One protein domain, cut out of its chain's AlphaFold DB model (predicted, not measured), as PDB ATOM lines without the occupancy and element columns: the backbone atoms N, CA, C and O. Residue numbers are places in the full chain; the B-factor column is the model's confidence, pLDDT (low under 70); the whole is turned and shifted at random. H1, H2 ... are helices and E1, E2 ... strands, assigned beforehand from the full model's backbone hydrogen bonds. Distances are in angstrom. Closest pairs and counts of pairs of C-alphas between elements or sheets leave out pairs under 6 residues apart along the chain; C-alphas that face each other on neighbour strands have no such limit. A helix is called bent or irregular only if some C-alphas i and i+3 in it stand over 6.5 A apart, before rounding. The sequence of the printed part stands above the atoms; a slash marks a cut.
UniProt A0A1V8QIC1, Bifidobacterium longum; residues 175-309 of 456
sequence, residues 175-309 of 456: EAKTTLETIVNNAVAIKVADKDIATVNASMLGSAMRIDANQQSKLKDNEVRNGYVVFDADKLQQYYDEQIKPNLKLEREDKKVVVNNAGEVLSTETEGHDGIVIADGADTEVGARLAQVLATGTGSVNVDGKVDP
ATOM      1  N   GLU A 175     -33.876  -3.169   5.695       97.88
ATOM      2  CA  GLU A 175     -34.542  -3.343   4.397       97.88
ATOM      3  C   GLU A 175     -35.740  -2.392   4.240       97.88
ATOM      4  O   GLU A 175     -35.920  -1.754   3.195       97.88
ATOM      5  N   ALA A 176     -36.532  -2.224   5.302       97.81
ATOM      6  CA  ALA A 176     -37.614  -1.249   5.338       97.81
ATOM      7  C   ALA A 176     -37.101   0.188   5.158       97.81
ATOM      8  O   ALA A 176     -37.635   0.938   4.337       97.81
ATOM      9  N   LYS A 177     -36.025   0.560   5.862       98.19
ATOM     10  CA  LYS A 177     -35.349   1.851   5.688       98.19
ATOM     11  C   LYS A 177     -34.906   2.051   4.238       98.19
ATOM     12  O   LYS A 177     -35.195   3.091   3.652       98.19
ATOM     13  N   THR A 178     -34.256   1.051   3.646       98.00
ATOM     14  CA  THR A 178     -33.783   1.109   2.253       98.00
ATOM     15  C   THR A 178     -34.938   1.330   1.274       98.00
ATOM     16  O   THR A 178     -34.825   2.123   0.335       98.00
ATOM     17  N   THR A 179     -36.078   0.677   1.512       96.94
ATOM     18  CA  THR A 179     -37.303   0.863   0.720       96.94
ATOM     19  C   THR A 179     -37.793   2.312   0.796       96.94
ATOM     20  O   THR A 179     -38.040   2.940  -0.234       96.94
ATOM     21  N   LEU A 180     -37.872   2.877   2.004       97.62
ATOM     22  CA  LEU A 180     -38.306   4.260   2.222       97.62
ATOM     23  C   LEU A 180     -37.354   5.277   1.580       97.62
ATOM     24  O   LEU A 180     -37.806   6.197   0.902       97.62
ATOM     25  N   GLU A 181     -36.042   5.105   1.747       96.75
ATOM     26  CA  GLU A 181     -35.036   5.988   1.143       96.75
ATOM     27  C   GLU A 181     -35.060   5.916  -0.387       96.75
ATOM     28  O   GLU A 181     -34.921   6.939  -1.055       96.75
ATOM     29  N   THR A 182     -35.310   4.736  -0.956       96.31
ATOM     30  CA  THR A 182     -35.481   4.569  -2.407       96.31
ATOM     31  C   THR A 182     -36.674   5.374  -2.919       96.31
ATOM     32  O   THR A 182     -36.556   6.078  -3.920       96.31
ATOM     33  N   ILE A 183     -37.807   5.328  -2.214       95.62
ATOM     34  CA  ILE A 183     -39.004   6.098  -2.577       95.62
ATOM     35  C   ILE A 183     -38.723   7.605  -2.523       95.62
ATOM     36  O   ILE A 183     -39.081   8.323  -3.458       95.62
ATOM     37  N   VAL A 184     -38.064   8.082  -1.461       96.00
ATOM     38  CA  VAL A 184     -37.680   9.498  -1.325       96.00
ATOM     39  C   VAL A 184     -36.758   9.921  -2.473       96.00
ATOM     40  O   VAL A 184     -36.987  10.954  -3.099       96.00
ATOM     41  N   ASN A 185     -35.757   9.103  -2.803       95.44
ATOM     42  CA  ASN A 185     -34.798   9.391  -3.872       95.44
ATOM     43  C   ASN A 185     -35.421   9.357  -5.275       95.44
ATOM     44  O   ASN A 185     -34.985  10.099  -6.154       95.44
ATOM     45  N   ASN A 186     -36.450   8.534  -5.488       94.62
ATOM     46  CA  ASN A 186     -37.188   8.481  -6.751       94.62
ATOM     47  C   ASN A 186     -38.074   9.711  -6.988       94.62
ATOM     48  O   ASN A 186     -38.600   9.860  -8.091       94.62
ATOM     49  N   ALA A 187     -38.236  10.580  -5.984       92.56
ATOM     50  CA  ALA A 187     -38.968  11.836  -6.086       92.56
ATOM     51  C   ALA A 187     -40.374  11.661  -6.692       92.56
ATOM     52  O   ALA A 187     -40.747  12.346  -7.645       92.56
ATOM     53  N   VAL A 188     -41.166  10.737  -6.130       94.81
ATOM     54  CA  VAL A 188     -42.555  10.502  -6.559       94.81
ATOM     55  C   VAL A 188     -43.341  11.813  -6.489       94.81
ATOM     56  O   VAL A 188     -43.565  12.365  -5.411       94.81
ATOM     57  N   ALA A 189     -43.744  12.327  -7.648       95.81
ATOM     58  CA  ALA A 189     -44.384  13.631  -7.760       95.81
ATOM     59  C   ALA A 189     -45.906  13.540  -7.610       95.81
ATOM     60  O   ALA A 189     -46.544  12.605  -8.102       95.81
ATOM     61  N   ILE A 190     -46.491  14.560  -6.994       97.00
ATOM     62  CA  ILE A 190     -47.919  14.868  -7.058       97.00
ATOM     63  C   ILE A 190     -48.051  16.035  -8.026       97.00
ATOM     64  O   ILE A 190     -47.397  17.066  -7.852       97.00
ATOM     65  N   LYS A 191     -48.868  15.864  -9.059       96.81
ATOM     66  CA  LYS A 191     -48.933  16.766 -10.202       96.81
ATOM     67  C   LYS A 191     -50.326  17.319 -10.413       96.81
ATOM     68  O   LYS A 191     -51.315  16.644 -10.143       96.81
ATOM     69  N   VAL A 192     -50.382  18.520 -10.971       96.81
ATOM     70  CA  VAL A 192     -51.582  19.094 -11.583       96.81
ATOM     71  C   VAL A 192     -51.224  19.430 -13.022       96.81
ATOM     72  O   VAL A 192     -50.278  20.183 -13.265       96.81
ATOM     73  N   ALA A 193     -51.952  18.849 -13.978       92.31
ATOM     74  CA  ALA A 193     -51.495  18.764 -15.367       92.31
ATOM     75  C   ALA A 193     -50.048  18.217 -15.420       92.31
ATOM     76  O   ALA A 193     -49.786  17.149 -14.872       92.31
ATOM     77  N   ASP A 194     -49.107  18.955 -16.012       89.94
ATOM     78  CA  ASP A 194     -47.691  18.564 -16.099       89.94
ATOM     79  C   ASP A 194     -46.802  19.210 -15.019       89.94
ATOM     80  O   ASP A 194     -45.582  19.040 -15.034       89.94
ATOM     81  N   LYS A 195     -47.388  19.970 -14.083       93.38
ATOM     82  CA  LYS A 195     -46.647  20.690 -13.042       93.38
ATOM     83  C   LYS A 195     -46.601  19.883 -11.752       93.38
ATOM     84  O   LYS A 195     -47.644  19.546 -11.193       93.38
ATOM     85  N   ASP A 196     -45.398  19.664 -11.238       95.19
ATOM     86  CA  ASP A 196     -45.192  19.097  -9.909       95.19
ATOM     87  C   ASP A 196     -45.621  20.126  -8.848       95.19
ATOM     88  O   ASP A 196     -45.061  21.223  -8.768       95.19
ATOM     89  N   ILE A 197     -46.639  19.783  -8.057       95.12
ATOM     90  CA  ILE A 197     -47.144  20.613  -6.950       95.12
ATOM     91  C   ILE A 197     -46.545  20.202  -5.604       95.12
ATOM     92  O   ILE A 197     -46.475  21.011  -4.683       95.12
ATOM     93  N   ALA A 198     -46.103  18.950  -5.494       95.88
ATOM     94  CA  ALA A 198     -45.374  18.423  -4.353       95.88
ATOM     95  C   ALA A 198     -44.616  17.154  -4.750       95.88
ATOM     96  O   ALA A 198     -44.903  16.526  -5.770       95.88
ATOM     97  N   THR A 199     -43.686  16.746  -3.897       95.62
ATOM     98  CA  THR A 199     -42.962  15.482  -4.015       95.62
ATOM     99  C   THR A 199     -43.112  14.724  -2.706       95.62
ATOM    100  O   THR A 199     -43.024  15.323  -1.631       95.62
ATOM    101  N   VAL A 200     -43.341  13.414  -2.788       95.88
ATOM    102  CA  VAL A 200     -43.353  12.539  -1.617       95.88
ATOM    103  C   VAL A 200     -41.997  12.632  -0.924       95.88
ATOM    104  O   VAL A 200     -40.957  12.376  -1.527       95.88
ATOM    105  N   ASN A 201     -42.014  13.009   0.349       96.50
ATOM    106  CA  ASN A 201     -40.821  13.196   1.165       96.50
ATOM    107  C   ASN A 201     -40.833  12.254   2.378       96.50
ATOM    108  O   ASN A 201     -41.813  11.548   2.629       96.50
ATOM    109  N   ALA A 202     -39.737  12.252   3.143       97.75
ATOM    110  CA  ALA A 202     -39.613  11.400   4.319       97.75
ATOM    111  C   ALA A 202     -40.742  11.660   5.329       97.75
ATOM    112  O   ALA A 202     -41.386  10.704   5.746       97.75
ATOM    113  N   SER A 203     -41.055  12.922   5.652       97.50
ATOM    114  CA  SER A 203     -42.148  13.278   6.576       97.50
ATOM    115  C   SER A 203     -43.485  12.642   6.200       97.50
ATOM    116  O   SER A 203     -44.166  12.078   7.056       97.50
ATOM    117  N   MET A 204     -43.846  12.698   4.916       97.81
ATOM    118  CA  MET A 204     -45.077  12.105   4.406       97.81
ATOM    119  C   MET A 204     -45.092  10.593   4.629       97.81
ATOM    120  O   MET A 204     -46.033  10.066   5.220       97.81
ATOM    121  N   LEU A 205     -44.025   9.901   4.221       97.88
ATOM    122  CA  LEU A 205     -43.904   8.454   4.393       97.88
ATOM    123  C   LEU A 205     -43.900   8.056   5.874       97.88
ATOM    124  O   LEU A 205     -44.631   7.152   6.266       97.88
ATOM    125  N   GLY A 206     -43.140   8.767   6.708       97.38
ATOM    126  CA  GLY A 206     -43.045   8.525   8.147       97.38
ATOM    127  C   GLY A 206     -44.381   8.691   8.870       97.38
ATOM    128  O   GLY A 206     -44.659   7.949   9.807       97.38
ATOM    129  N   SER A 207     -45.238   9.607   8.409       97.31
ATOM    130  CA  SER A 207     -46.580   9.794   8.974       97.31
ATOM    131  C   SER A 207     -47.544   8.645   8.652       97.31
ATOM    132  O   SER A 207     -48.460   8.377   9.431       97.31
ATOM    133  N   ALA A 208     -47.326   7.943   7.536       97.88
ATOM    134  CA  ALA A 208     -48.262   6.966   6.986       97.88
ATOM    135  C   ALA A 208     -47.769   5.512   7.017       97.88
ATOM    136  O   ALA A 208     -48.533   4.612   6.673       97.88
ATOM    137  N   MET A 209     -46.520   5.260   7.411       97.31
ATOM    138  CA  MET A 209     -45.940   3.917   7.393       97.31
ATOM    139  C   MET A 209     -46.159   3.125   8.690       97.31
ATOM    140  O   MET A 209     -46.289   3.679   9.782       97.31
ATOM    141  N   ARG A 210     -46.079   1.799   8.565       96.62
ATOM    142  CA  ARG A 210     -45.730   0.857   9.637       96.62
ATOM    143  C   ARG A 210     -44.844  -0.254   9.079       96.62
ATOM    144  O   ARG A 210     -44.914  -0.555   7.886       96.62
ATOM    145  N   ILE A 211     -44.058  -0.886   9.944       97.06
ATOM    146  CA  ILE A 211     -43.268  -2.067   9.581       97.06
ATOM    147  C   ILE A 211     -44.068  -3.327   9.902       97.06
ATOM    148  O   ILE A 211     -44.736  -3.405  10.932       97.06
ATOM    149  N   ASP A 212     -44.027  -4.300   8.999       94.31
ATOM    150  CA  ASP A 212     -44.694  -5.586   9.152       94.31
ATOM    151  C   ASP A 212     -43.778  -6.715   8.687       94.31
ATOM    152  O   ASP A 212     -43.610  -6.931   7.484       94.31
ATOM    153  N   ALA A 213     -43.214  -7.441   9.653       91.44
ATOM    154  CA  ALA A 213     -42.304  -8.558   9.419       91.44
ATOM    155  C   ALA A 213     -42.942  -9.697   8.605       91.44
ATOM    156  O   ALA A 213     -42.243 -10.429   7.906       91.44
ATOM    157  N   ASN A 214     -44.271  -9.845   8.640       89.56
ATOM    158  CA  ASN A 214     -44.960 -10.855   7.853       89.56
ATOM    159  C   ASN A 214     -45.426 -10.263   6.518       89.56
ATOM    160  O   ASN A 214     -46.493  -9.657   6.421       89.56
ATOM    161  N   GLN A 215     -44.659 -10.519   5.456       86.19
ATOM    162  CA  GLN A 215     -44.984 -10.074   4.094       86.19
ATOM    163  C   GLN A 215     -46.294 -10.649   3.528       86.19
ATOM    164  O   GLN A 215     -46.823 -10.120   2.554       86.19
ATOM    165  N   GLN A 216     -46.832 -11.702   4.145       85.44
ATOM    166  CA  GLN A 216     -48.071 -12.371   3.744       85.44
ATOM    167  C   GLN A 216     -49.252 -12.025   4.660       85.44
ATOM    168  O   GLN A 216     -50.342 -12.578   4.493       85.44
ATOM    169  N   SER A 217     -49.064 -11.139   5.649       86.44
ATOM    170  CA  SER A 217     -50.156 -10.742   6.534       86.44
ATOM    171  C   SER A 217     -51.249 -10.023   5.737       86.44
ATOM    172  O   SER A 217     -50.983  -9.272   4.788       86.44
ATOM    173  N   LYS A 218     -52.503 -10.270   6.123       91.38
ATOM    174  CA  LYS A 218     -53.657  -9.618   5.507       91.38
ATOM    175  C   LYS A 218     -53.615  -8.117   5.807       91.38
ATOM    176  O   LYS A 218     -53.617  -7.723   6.971       91.38
ATOM    177  N   LEU A 219     -53.629  -7.304   4.753       93.25
ATOM    178  CA  LEU A 219     -53.726  -5.848   4.844       93.25
ATOM    179  C   LEU A 219     -55.173  -5.401   5.074       93.25
ATOM    180  O   LEU A 219     -56.120  -6.117   4.729       93.25
ATOM    181  N   LYS A 220     -55.337  -4.208   5.646       94.94
ATOM    182  CA  LYS A 220     -56.624  -3.500   5.624       94.94
ATOM    183  C   LYS A 220     -56.923  -2.992   4.211       94.94
ATOM    184  O   LYS A 220     -56.015  -2.842   3.400       94.94
ATOM    185  N   ASP A 221     -58.186  -2.676   3.940       93.81
ATOM    186  CA  ASP A 221     -58.633  -2.227   2.612       93.81
ATOM    187  C   ASP A 221     -57.960  -0.916   2.153       93.81
ATOM    188  O   ASP A 221     -57.818  -0.679   0.957       93.81
ATOM    189  N   ASN A 222     -57.520  -0.081   3.100       95.75
ATOM    190  CA  ASN A 222     -56.836   1.195   2.875       95.75
ATOM    191  C   ASN A 222     -55.297   1.090   2.978       95.75
ATOM    192  O   ASN A 222     -54.614   2.111   2.992       95.75
ATOM    193  N   GLU A 223     -54.739  -0.117   3.085       97.38
ATOM    194  CA  GLU A 223     -53.302  -0.340   3.258       97.38
ATOM    195  C   GLU A 223     -52.673  -0.960   2.003       97.38
ATOM    196  O   GLU A 223     -53.241  -1.843   1.359       97.38
ATOM    197  N   VAL A 224     -51.450  -0.536   1.679       96.25
ATOM    198  CA  VAL A 224     -50.659  -1.087   0.567       96.25
ATOM    199  C   VAL A 224     -49.243  -1.409   1.038       96.25
ATOM    200  O   VAL A 224     -48.691  -0.701   1.876       96.25
ATOM    201  N   ARG A 225     -48.645  -2.485   0.516       95.81
ATOM    202  CA  ARG A 225     -47.334  -2.992   0.947       95.81
ATOM    203  C   ARG A 225     -46.265  -2.823  -0.130       95.81
ATOM    204  O   ARG A 225     -46.517  -3.103  -1.298       95.81
ATOM    205  N   ASN A 226     -45.058  -2.472   0.305       95.50
ATOM    206  CA  ASN A 226     -43.818  -2.597  -0.453       95.50
ATOM    207  C   ASN A 226     -42.749  -3.229   0.459       95.50
ATOM    208  O   ASN A 226     -42.273  -2.600   1.406       95.50
ATOM    209  N   GLY A 227     -42.449  -4.513   0.238       94.00
ATOM    210  CA  GLY A 227     -41.589  -5.299   1.129       94.00
ATOM    211  C   GLY A 227     -42.138  -5.373   2.562       94.00
ATOM    212  O   GLY A 227     -43.279  -5.788   2.788       94.00
ATOM    213  N   TYR A 228     -41.328  -4.954   3.534       96.25
ATOM    214  CA  TYR A 228     -41.715  -4.887   4.951       96.25
ATOM    215  C   TYR A 228     -42.446  -3.598   5.346       96.25
ATOM    216  O   TYR A 228     -42.871  -3.472   6.493       96.25
ATOM    217  N   VAL A 229     -42.606  -2.641   4.429       97.81
ATOM    218  CA  VAL A 229     -43.282  -1.371   4.706       97.81
ATOM    219  C   VAL A 229     -44.733  -1.453   4.253       97.81
ATOM    220  O   VAL A 229     -45.024  -1.831   3.117       97.81
ATOM    221  N   VAL A 230     -45.647  -1.072   5.139       97.94
ATOM    222  CA  VAL A 230     -47.069  -0.911   4.834       97.94
ATOM    223  C   VAL A 230     -47.434   0.562   4.961       97.94
ATOM    224  O   VAL A 230     -47.139   1.183   5.979       97.94
ATOM    225  N   PHE A 231     -48.082   1.106   3.936       98.12
ATOM    226  CA  PHE A 231     -48.550   2.487   3.870       98.12
ATOM    227  C   PHE A 231     -50.062   2.550   4.058       98.12
ATOM    228  O   PHE A 231     -50.795   1.797   3.418       98.12
ATOM    229  N   ASP A 232     -50.514   3.473   4.899       98.44
ATOM    230  CA  ASP A 232     -51.925   3.778   5.129       98.44
ATOM    231  C   ASP A 232     -52.378   4.925   4.204       98.44
ATOM    232  O   ASP A 232     -51.865   6.047   4.278       98.44
ATOM    233  N   ALA A 233     -53.324   4.636   3.309       98.38
ATOM    234  CA  ALA A 233     -53.833   5.588   2.327       98.38
ATOM    235  C   ALA A 233     -54.543   6.792   2.965       98.38
ATOM    236  O   ALA A 233     -54.426   7.902   2.445       98.38
ATOM    237  N   ASP A 234     -55.230   6.608   4.093       98.50
ATOM    238  CA  ASP A 234     -55.969   7.689   4.751       98.50
ATOM    239  C   ASP A 234     -55.003   8.673   5.411       98.50
ATOM    240  O   ASP A 234     -55.190   9.886   5.329       98.50
ATOM    241  N   LYS A 235     -53.907   8.175   5.993       98.50
ATOM    242  CA  LYS A 235     -52.845   9.042   6.529       98.50
ATOM    243  C   LYS A 235     -52.100   9.804   5.434       98.50
ATOM    244  O   LYS A 235     -51.743  10.964   5.634       98.50
ATOM    245  N   LEU A 236     -51.895   9.194   4.264       98.44
ATOM    246  CA  LEU A 236     -51.344   9.899   3.100       98.44
ATOM    247  C   LEU A 236     -52.288  11.010   2.619       98.44
ATOM    248  O   LEU A 236     -51.820  12.101   2.287       98.44
ATOM    249  N   GLN A 237     -53.600  10.752   2.606       98.50
ATOM    250  CA  GLN A 237     -54.613  11.759   2.285       98.50
ATOM    251  C   GLN A 237     -54.589  12.899   3.310       98.50
ATOM    252  O   GLN A 237     -54.506  14.064   2.929       98.50
ATOM    253  N   GLN A 238     -54.557  12.569   4.603       98.50
ATOM    254  CA  GLN A 238     -54.461  13.550   5.681       98.50
ATOM    255  C   GLN A 238     -53.221  14.443   5.527       98.50
ATOM    256  O   GLN A 238     -53.325  15.665   5.619       98.50
ATOM    257  N   TYR A 239     -52.054  13.861   5.229       98.31
ATOM    258  CA  TYR A 239     -50.836  14.638   4.995       98.31
ATOM    259  C   TYR A 239     -50.989  15.586   3.795       98.31
ATOM    260  O   TYR A 239     -50.561  16.740   3.860       98.31
ATOM    261  N   TYR A 240     -51.611  15.131   2.703       98.06
ATOM    262  CA  TYR A 240     -51.898  15.993   1.556       98.06
ATOM    263  C   TYR A 240     -52.783  17.185   1.953       98.06
ATOM    264  O   TYR A 240     -52.430  18.331   1.664       98.06
ATOM    265  N   ASP A 241     -53.883  16.929   2.658       98.00
ATOM    266  CA  ASP A 241     -54.854  17.955   3.043       98.00
ATOM    267  C   ASP A 241     -54.295  18.964   4.054       98.00
ATOM    268  O   ASP A 241     -54.623  20.149   3.989       98.00
ATOM    269  N   GLU A 242     -53.431  18.521   4.968       97.81
ATOM    270  CA  GLU A 242     -52.888  19.369   6.032       97.81
ATOM    271  C   GLU A 242     -51.589  20.083   5.639       97.81
ATOM    272  O   GLU A 242     -51.350  21.204   6.086       97.81
ATOM    273  N   GLN A 243     -50.737  19.455   4.823       97.25
ATOM    274  CA  GLN A 243     -49.371  19.938   4.575       97.25
ATOM    275  C   GLN A 243     -49.132  20.398   3.135       97.25
ATOM    276  O   GLN A 243     -48.276  21.252   2.904       97.25
ATOM    277  N   ILE A 244     -49.863  19.865   2.153       96.31
ATOM    278  CA  ILE A 244     -49.637  20.181   0.734       96.31
ATOM    279  C   ILE A 244     -50.670  21.190   0.248       96.31
ATOM    280  O   ILE A 244     -50.314  22.287  -0.186       96.31
ATOM    281  N   LYS A 245     -51.952  20.847   0.368       95.25
ATOM    282  CA  LYS A 245     -53.075  21.635  -0.143       95.25
ATOM    283  C   LYS A 245     -53.088  23.093   0.348       95.25
ATOM    284  O   LYS A 245     -53.254  23.973  -0.495       95.25
ATOM    285  N   PRO A 246     -52.842  23.408   1.638       95.94
ATOM    286  CA  PRO A 246     -52.859  24.795   2.117       95.94
ATOM    287  C   PRO A 246     -51.702  25.647   1.579       95.94
ATOM    288  O   PRO A 246     -51.779  26.871   1.603       95.94
ATOM    289  N   ASN A 247     -50.630  25.008   1.099       95.19
ATOM    290  CA  ASN A 247     -49.434  25.677   0.589       95.19
ATOM    291  C   ASN A 247     -49.455  25.870  -0.938       95.19
ATOM    292  O   ASN A 247     -48.518  26.453  -1.493       95.19
ATOM    293  N   LEU A 248     -50.513  25.413  -1.619       94.69
ATOM    294  CA  LEU A 248     -50.684  25.627  -3.051       94.69
ATOM    295  C   LEU A 248     -50.822  27.118  -3.362       94.69
ATOM    296  O   LEU A 248     -51.576  27.858  -2.731       94.69
ATOM    297  N   LYS A 249     -50.095  27.556  -4.386       93.75
ATOM    298  CA  LYS A 249     -50.205  28.907  -4.927       93.75
ATOM    299  C   LYS A 249     -51.419  28.978  -5.842       93.75
ATOM    300  O   LYS A 249     -51.331  28.603  -7.001       93.75
ATOM    301  N   LEU A 250     -52.565  29.381  -5.298       93.19
ATOM    302  CA  LEU A 250     -53.837  29.335  -6.030       93.19
ATOM    303  C   LEU A 250     -53.901  30.353  -7.175       93.19
ATOM    304  O   LEU A 250     -54.382  30.042  -8.262       93.19
ATOM    305  N   GLU A 251     -53.382  31.553  -6.939       94.44
ATOM    306  CA  GLU A 251     -53.304  32.621  -7.936       94.44
ATOM    307  C   GLU A 251     -51.899  32.682  -8.536       94.44
ATOM    308  O   GLU A 251     -50.921  32.369  -7.855       94.44
ATOM    309  N   ARG A 252     -51.788  33.075  -9.808       95.38
ATOM    310  CA  ARG A 252     -50.480  33.316 -10.424       95.38
ATOM    311  C   ARG A 252     -49.912  34.652  -9.956       95.38
ATOM    312  O   ARG A 252     -50.641  35.631  -9.818       95.38
ATOM    313  N   GLU A 253     -48.596  34.704  -9.839       96.44
ATOM    314  CA  GLU A 253     -47.825  35.941  -9.769       96.44
ATOM    315  C   GLU A 253     -46.889  35.982 -10.980       96.44
ATOM    316  O   GLU A 253     -46.129  35.041 -11.212       96.44
ATOM    317  N   ASP A 254     -46.951  37.047 -11.777       97.06
ATOM    318  CA  ASP A 254     -46.114  37.169 -12.969       97.06
ATOM    319  C   ASP A 254     -44.662  37.511 -12.615       97.06
ATOM    320  O   ASP A 254     -44.363  38.193 -11.631       97.06
ATOM    321  N   LYS A 255     -43.744  37.045 -13.461       96.94
ATOM    322  CA  LYS A 255     -42.334  37.408 -13.392       96.94
ATOM    323  C   LYS A 255     -42.164  38.827 -13.927       96.94
ATOM    324  O   LYS A 255     -42.373  39.047 -15.118       96.94
ATOM    325  N   LYS A 256     -41.745  39.776 -13.092       96.06
ATOM    326  CA  LYS A 256     -41.461  41.153 -13.514       96.06
ATOM    327  C   LYS A 256     -39.963  41.343 -13.723       96.06
ATOM    328  O   LYS A 256     -39.176  41.187 -12.789       96.06
ATOM    329  N   VAL A 257     -39.566  41.703 -14.941       97.38
ATOM    330  CA  VAL A 257     -38.171  42.004 -15.295       97.38
ATOM    331  C   VAL A 257     -38.021  43.445 -15.760       97.38
ATOM    332  O   VAL A 257     -38.873  43.973 -16.478       97.38
ATOM    333  N   VAL A 258     -36.910  44.068 -15.379       96.75
ATOM    334  CA  VAL A 258     -36.505  45.380 -15.883       96.75
ATOM    335  C   VAL A 258     -35.682  45.183 -17.143       96.75
ATOM    336  O   VAL A 258     -34.738  44.391 -17.144       96.75
ATOM    337  N   VAL A 259     -36.008  45.920 -18.200       97.81
ATOM    338  CA  VAL A 259     -35.258  45.932 -19.458       97.81
ATOM    339  C   VAL A 259     -34.776  47.333 -19.820       97.81
ATOM    340  O   VAL A 259     -35.351  48.327 -19.384       97.81
ATOM    341  N   ASN A 260     -33.739  47.427 -20.650       96.00
ATOM    342  CA  ASN A 260     -33.367  48.685 -21.302       96.00
ATOM    343  C   ASN A 260     -34.175  48.924 -22.594       96.00
ATOM    344  O   ASN A 260     -35.022  48.112 -22.974       96.00
ATOM    345  N   ASN A 261     -33.902  50.025 -23.308       94.81
ATOM    346  CA  ASN A 261     -34.593  50.350 -24.565       94.81
ATOM    347  C   ASN A 261     -34.346  49.319 -25.685       94.81
ATOM    348  O   ASN A 261     -35.142  49.233 -26.618       94.81
ATOM    349  N   ALA A 262     -33.267  48.532 -25.603       94.56
ATOM    350  CA  ALA A 262     -32.977  47.444 -26.538       94.56
ATOM    351  C   ALA A 262     -33.707  46.132 -26.180       94.56
ATOM    352  O   ALA A 262     -33.644  45.164 -26.937       94.56
ATOM    353  N   GLY A 263     -34.416  46.091 -25.045       94.25
ATOM    354  CA  GLY A 263     -35.114  44.904 -24.552       94.25
ATOM    355  C   GLY A 263     -34.216  43.908 -23.812       94.25
ATOM    356  O   GLY A 263     -34.665  42.794 -23.527       94.25
ATOM    357  N   GLU A 264     -32.972  44.282 -23.495       96.25
ATOM    358  CA  GLU A 264     -32.054  43.465 -22.699       96.25
ATOM    359  C   GLU A 264     -32.472  43.493 -21.229       96.25
ATOM    360  O   GLU A 264     -32.742  44.561 -20.682       96.25
ATOM    361  N   VAL A 265     -32.516  42.325 -20.584       96.75
ATOM    362  CA  VAL A 265     -32.899  42.197 -19.171       96.75
ATOM    363  C   VAL A 265     -31.769  42.692 -18.274       96.75
ATOM    364  O   VAL A 265     -30.662  42.159 -18.305       96.75
ATOM    365  N   LEU A 266     -32.075  43.692 -17.451       95.94
ATOM    366  CA  LEU A 266     -31.151  44.319 -16.510       95.94
ATOM    367  C   LEU A 266     -31.263  43.711 -15.112       95.94
ATOM    368  O   LEU A 266     -30.265  43.563 -14.408       95.94
ATOM    369  N   SER A 267     -32.486  43.384 -14.692       94.94
ATOM    370  CA  SER A 267     -32.755  42.747 -13.403       94.94
ATOM    371  C   SER A 267     -34.129  42.071 -13.378       94.94
ATOM    372  O   SER A 267     -34.981  42.338 -14.225       94.94
ATOM    373  N   THR A 268     -34.338  41.198 -12.395       96.19
ATOM    374  CA  THR A 268     -35.645  40.611 -12.077       96.19
ATOM    375  C   THR A 268     -36.141  41.226 -10.774       96.19
ATOM    376  O   THR A 268     -35.466  41.097  -9.755       96.19
ATOM    377  N   GLU A 269     -37.307  41.870 -10.798       92.12
ATOM    378  CA  GLU A 269     -37.938  42.426  -9.595       92.12
ATOM    379  C   GLU A 269     -38.724  41.361  -8.830       92.12
ATOM    380  O   GLU A 269     -38.588  41.237  -7.615       92.12
ATOM    381  N   THR A 270     -39.518  40.563  -9.546       94.06
ATOM    382  CA  THR A 270     -40.273  39.437  -8.988       94.06
ATOM    383  C   THR A 270     -40.077  38.221  -9.874       94.06
ATOM    384  O   THR A 270     -40.166  38.312 -11.097       94.06
ATOM    385  N   GLU A 271     -39.799  37.060  -9.279       93.81
ATOM    386  CA  GLU A 271     -39.667  35.829 -10.068       93.81
ATOM    387  C   GLU A 271     -41.031  35.225 -10.419       93.81
ATOM    388  O   GLU A 271     -41.132  34.490 -11.404       93.81
ATOM    389  N   GLY A 272     -42.076  35.554  -9.654       94.62
ATOM    390  CA  GLY A 272     -43.432  35.061  -9.861       94.62
ATOM    391  C   GLY A 272     -43.581  33.546  -9.671       94.62
ATOM    392  O   GLY A 272     -42.610  32.794  -9.526       94.62
ATOM    393  N   HIS A 273     -44.819  33.070  -9.712       94.44
ATOM    394  CA  HIS A 273     -45.163  31.655  -9.652       94.44
ATOM    395  C   HIS A 273     -46.450  31.360 -10.422       94.44
ATOM    396  O   HIS A 273     -47.318  32.217 -10.573       94.44
ATOM    397  N   ASP A 274     -46.577  30.123 -10.895       95.75
ATOM    398  CA  ASP A 274     -47.803  29.659 -11.541       95.75
ATOM    399  C   ASP A 274     -48.953  29.616 -10.518       95.75
ATOM    400  O   ASP A 274     -48.723  29.395  -9.324       95.75
ATOM    401  N   GLY A 275     -50.181  29.818 -10.989       96.38
ATOM    402  CA  GLY A 275     -51.401  29.568 -10.226       96.38
ATOM    403  C   GLY A 275     -51.854  28.116 -10.390       96.38
ATOM    404  O   GLY A 275     -51.776  27.560 -11.485       96.38
ATOM    405  N   ILE A 276     -52.337  27.491  -9.320       96.81
ATOM    406  CA  ILE A 276     -52.787  26.096  -9.290       96.81
ATOM    407  C   ILE A 276     -54.242  26.044  -8.838       96.81
ATOM    408  O   ILE A 276     -54.572  26.420  -7.716       96.81
ATOM    409  N   VAL A 277     -55.112  25.505  -9.692       95.00
ATOM    410  CA  VAL A 277     -56.530  25.300  -9.383       95.00
ATOM    411  C   VAL A 277     -56.842  23.813  -9.439       95.00
ATOM    412  O   VAL A 277     -56.742  23.195 -10.496       95.00
ATOM    413  N   ILE A 278     -57.248  23.242  -8.310       96.06
ATOM    414  CA  ILE A 278     -57.716  21.855  -8.223       96.06
ATOM    415  C   ILE A 278     -59.190  21.801  -8.633       96.06
ATOM    416  O   ILE A 278     -59.967  22.676  -8.252       96.06
ATOM    417  N   ALA A 279     -59.578  20.808  -9.436       96.00
ATOM    418  CA  ALA A 279     -60.982  20.600  -9.780       96.00
ATOM    419  C   ALA A 279     -61.771  20.084  -8.562       96.00
ATOM    420  O   ALA A 279     -61.241  19.325  -7.752       96.00
ATOM    421  N   ASP A 280     -63.042  20.474  -8.437       94.75
ATOM    422  CA  ASP A 280     -63.873  20.112  -7.283       94.75
ATOM    423  C   ASP A 280     -63.908  18.591  -7.059       94.75
ATOM    424  O   ASP A 280     -64.316  17.825  -7.932       94.75
ATOM    425  N   GLY A 281     -63.476  18.157  -5.871       94.44
ATOM    426  CA  GLY A 281     -63.431  16.746  -5.477       94.44
ATOM    427  C   GLY A 281     -62.299  15.925  -6.107       94.44
ATOM    428  O   GLY A 281     -62.167  14.748  -5.790       94.44
ATOM    429  N   ALA A 282     -61.457  16.506  -6.965       95.50
ATOM    430  CA  ALA A 282     -60.372  15.777  -7.626       95.50
ATOM    431  C   ALA A 282     -59.262  15.312  -6.673       95.50
ATOM    432  O   ALA A 282     -58.454  14.450  -7.031       95.50
ATOM    433  N   ASP A 283     -59.203  15.884  -5.473       96.00
ATOM    434  CA  ASP A 283     -58.171  15.642  -4.476       96.00
ATOM    435  C   ASP A 283     -58.607  14.749  -3.303       96.00
ATOM    436  O   ASP A 283     -57.811  14.519  -2.397       96.00
ATOM    437  N   THR A 284     -59.814  14.171  -3.331       96.19
ATOM    438  CA  THR A 284     -60.320  13.309  -2.241       96.19
ATOM    439  C   THR A 284     -59.686  11.916  -2.197       96.19
ATOM    440  O   THR A 284     -59.799  11.225  -1.191       96.19
ATOM    441  N   GLU A 285     -59.043  11.485  -3.287       96.31
ATOM    442  CA  GLU A 285     -58.412  10.160  -3.422       96.31
ATOM    443  C   GLU A 285     -56.908  10.259  -3.732       96.31
ATOM    444  O   GLU A 285     -56.318   9.403  -4.398       96.31
ATOM    445  N   VAL A 286     -56.252  11.348  -3.325       97.56
ATOM    446  CA  VAL A 286     -54.796  11.489  -3.489       97.56
ATOM    447  C   VAL A 286     -54.062  10.439  -2.662       97.56
ATOM    448  O   VAL A 286     -53.162   9.790  -3.190       97.56
ATOM    449  N   GLY A 287     -54.478  10.204  -1.416       97.62
ATOM    450  CA  GLY A 287     -53.859   9.213  -0.536       97.62
ATOM    451  C   GLY A 287     -53.927   7.786  -1.082       97.62
ATOM    452  O   GLY A 287     -52.914   7.088  -1.111       97.62
ATOM    453  N   ALA A 288     -55.081   7.378  -1.617       97.06
ATOM    454  CA  ALA A 288     -55.257   6.067  -2.246       97.06
ATOM    455  C   ALA A 288     -54.377   5.894  -3.496       97.06
ATOM    456  O   ALA A 288     -53.701   4.875  -3.650       97.06
ATOM    457  N   ARG A 289     -54.329   6.908  -4.373       96.88
ATOM    458  CA  ARG A 289     -53.455   6.896  -5.559       96.88
ATOM    459  C   ARG A 289     -51.977   6.885  -5.177       96.88
ATOM    460  O   ARG A 289     -51.196   6.165  -5.794       96.88
ATOM    461  N   LEU A 290     -51.591   7.633  -4.144       97.25
ATOM    462  CA  LEU A 290     -50.229   7.614  -3.617       97.25
ATOM    463  C   LEU A 290     -49.867   6.232  -3.087       97.25
ATOM    464  O   LEU A 290     -48.839   5.702  -3.493       97.25
ATOM    465  N   ALA A 291     -50.714   5.610  -2.267       96.19
ATOM    466  CA  ALA A 291     -50.462   4.270  -1.740       96.19
ATOM    467  C   ALA A 291     -50.193   3.247  -2.863       96.19
ATOM    468  O   ALA A 291     -49.265   2.446  -2.761       96.19
ATOM    469  N   GLN A 292     -50.934   3.325  -3.976       93.94
ATOM    470  CA  GLN A 292     -50.704   2.474  -5.150       93.94
ATOM    471  C   GLN A 292     -49.343   2.728  -5.819       93.94
ATOM    472  O   GLN A 292     -48.649   1.775  -6.167       93.94
ATOM    473  N   VAL A 293     -48.932   3.990  -5.973       95.12
ATOM    474  CA  VAL A 293     -47.614   4.350  -6.534       95.12
ATOM    475  C   VAL A 293     -46.473   3.929  -5.597       95.12
ATOM    476  O   VAL A 293     -45.416   3.485  -6.043       95.12
ATOM    477  N   LEU A 294     -46.686   4.003  -4.282       95.06
ATOM    478  CA  LEU A 294     -45.706   3.590  -3.274       95.06
ATOM    479  C   LEU A 294     -45.493   2.069  -3.229       95.06
ATOM    480  O   LEU A 294     -44.408   1.625  -2.851       95.06
ATOM    481  N   ALA A 295     -46.468   1.276  -3.687       91.50
ATOM    482  CA  ALA A 295     -46.342  -0.177  -3.832       91.50
ATOM    483  C   ALA A 295     -45.186  -0.585  -4.758       91.50
ATOM    484  O   ALA A 295     -44.531  -1.599  -4.535       91.50
ATOM    485  N   THR A 296     -44.940   0.206  -5.806       86.81
ATOM    486  CA  THR A 296     -43.857  -0.013  -6.779       86.81
ATOM    487  C   THR A 296     -42.675   0.930  -6.557       86.81
ATOM    488  O   THR A 296     -41.610   0.736  -7.141       86.81
ATOM    489  N   GLY A 297     -42.862   1.973  -5.744       84.25
ATOM    490  CA  GLY A 297     -41.865   2.991  -5.429       84.25
ATOM    491  C   GLY A 297     -41.495   3.904  -6.601       84.25
ATOM    492  O   GLY A 297     -40.492   4.609  -6.514       84.25
ATOM    493  N   THR A 298     -42.257   3.896  -7.700       86.75
ATOM    494  CA  THR A 298     -41.965   4.681  -8.911       86.75
ATOM    495  C   THR A 298     -43.240   5.226  -9.548       86.75
ATOM    496  O   THR A 298     -44.263   4.545  -9.587       86.75
ATOM    497  N   GLY A 299     -43.169   6.443 -10.093       90.62
ATOM    498  CA  GLY A 299     -44.265   7.077 -10.826       90.62
ATOM    499  C   GLY A 299     -44.657   8.442 -10.266       90.62
ATOM    500  O   GLY A 299     -43.875   9.105  -9.585       90.62
ATOM    501  N   SER A 300     -45.877   8.866 -10.580       94.75
ATOM    502  CA  SER A 300     -46.460  10.119 -10.103       94.75
ATOM    503  C   SER A 300     -47.971   9.996  -9.956       94.75
ATOM    504  O   SER A 300     -48.602   9.194 -10.644       94.75
ATOM    505  N   VAL A 301     -48.555  10.834  -9.107       96.31
ATOM    506  CA  VAL A 301     -50.005  10.968  -8.948       96.31
ATOM    507  C   VAL A 301     -50.462  12.251  -9.621       96.31
ATOM    508  O   VAL A 301     -49.983  13.325  -9.278       96.31
ATOM    509  N   ASN A 302     -51.408  12.142 -10.550       96.12
ATOM    510  CA  ASN A 302     -52.054  13.303 -11.154       96.12
ATOM    511  C   ASN A 302     -53.337  13.635 -10.392       96.12
ATOM    512  O   ASN A 302     -54.167  12.755 -10.151       96.12
ATOM    513  N   VAL A 303     -53.491  14.906 -10.042       97.00
ATOM    514  CA  VAL A 303     -54.699  15.501  -9.476       97.00
ATOM    515  C   VAL A 303     -55.328  16.369 -10.557       97.00
ATOM    516  O   VAL A 303     -54.663  17.241 -11.125       97.00
ATOM    517  N   ASP A 304     -56.600  16.120 -10.864       96.56
ATOM    518  CA  ASP A 304     -57.285  16.877 -11.906       96.56
ATOM    519  C   ASP A 304     -57.406  18.346 -11.499       96.56
ATOM    520  O   ASP A 304     -57.790  18.699 -10.382       96.56
ATOM    521  N   GLY A 305     -57.056  19.224 -12.430       96.06
ATOM    522  CA  GLY A 305     -56.962  20.645 -12.174       96.06
ATOM    523  C   GLY A 305     -56.374  21.391 -13.361       96.06
ATOM    524  O   GLY A 305     -56.240  20.857 -14.464       96.06
ATOM    525  N   LYS A 306     -56.050  22.658 -13.134       96.06
ATOM    526  CA  LYS A 306     -55.480  23.566 -14.123       96.06
ATOM    527  C   LYS A 306     -54.292  24.299 -13.527       96.06
ATOM    528  O   LYS A 306     -54.287  24.648 -12.348       96.06
ATOM    529  N   VAL A 307     -53.324  24.566 -14.390       96.69
ATOM    530  CA  VAL A 307     -52.195  25.446 -14.107       96.69
ATOM    531  C   VAL A 307     -52.422  26.732 -14.888       96.69
ATOM    532  O   VAL A 307     -52.645  26.679 -16.099       96.69
ATOM    533  N   ASP A 308     -52.392  27.867 -14.199       95.31
ATOM    534  CA  ASP A 308     -52.334  29.189 -14.809       95.31
ATOM    535  C   ASP A 308     -50.866  29.639 -14.840       95.31
ATOM    536  O   ASP A 308     -50.345  30.096 -13.819       95.31
ATOM    537  N   PRO A 309     -50.149  29.442 -15.962       94.06
ATOM    538  CA  PRO A 309     -48.715  29.682 -16.009       94.06
ATOM    539  C   PRO A 309     -48.404  31.163 -15.787       94.06
ATOM    540  O   PRO A 309     -49.103  32.047 -16.306       94.06
TER     541      PRO A 309
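This is residues 175 to 309 of the 456 residues of a protein of Bifidobacterium longum (UniProt A0A1V8QIC1). A body of two small three-stranded sheets, E2 E1 E9 and E3 E5 E4, has H4 packed between them and H3 crossing H4, while the hairpin of E6 and E7 sticks out far from this body as an arm. The two-stranded sheet of E8 and E10 lies beside E1, where the arm leaves, and H1 and H2 pack on the sheet E3 E5 E4. The printed part has 135 residues, with four named helices and ten named strands in the order H1 E1 E2 H2 E3 E4 E5 H3 E6 E7 E8 H4 E9 E10, of mixed class; the sheet E2 E1 E9 is mixed, the other three antiparallel. It is loose, with a radius of gyration of the C-alphas of 18.8 A, and the arm makes much of the length in spans of 70 by 32 by 20 A.

H1, residues 175 to 185, begins at C-alpha 175 (-34.542, -3.343, 4.397) and is 15.2 A long. E1 is 189 to 192, E2 195 to 199, H2 202 to 208, E3 209 to 211, E4 223 to 226 and E5 229 to 232. H3, 233 to 247, is 20.6 A long and irregular, but only just: C-alphas 242 and 245 are 6.6 A apart. E6, 255 to 259, and E7, 265 to 270, are 12.6 A and 12.9 A long. E8 is 275 to 278, H4 286 to 296 with 16.2 A, E9 300 to 303, and E10 305 to 308, ending at C-alpha 308 (-52.334, 29.189, -14.809).

E1 is antiparallel to E2, a hairpin, with N 190 and O 198 2.8 A apart, and parallel to E9, with N 191 and O 301 2.8 A apart. H3 and H4 on one face of this sheet make two layers. H1, H2 and H4 on one face of the sheet E3 E5 E4 again make two layers; H4 runs along E4 at 13 degrees on the local plane, at a height over the sheet of 7.9 A. H3 and H4 touch at Gln 237 and Gly 287, their closest C-alphas, 3.9 A apart, at a steep tilt of 62 degrees. E8 and E10 are antiparallel, with N 277 and O 306 2.9 A apart. In H1 and H2 every O i to N i+4 pair is within hydrogen-bond range; in H3 8 of 11 are, in H4 6 of 7.

The C-alphas of Ser 217 and Asn 261, the two farthest apart, are 70.3 A apart. The printed part has no cut, the link E3 to E4 is long with 11 residues, and no printed residue is under 70 in pLDDT.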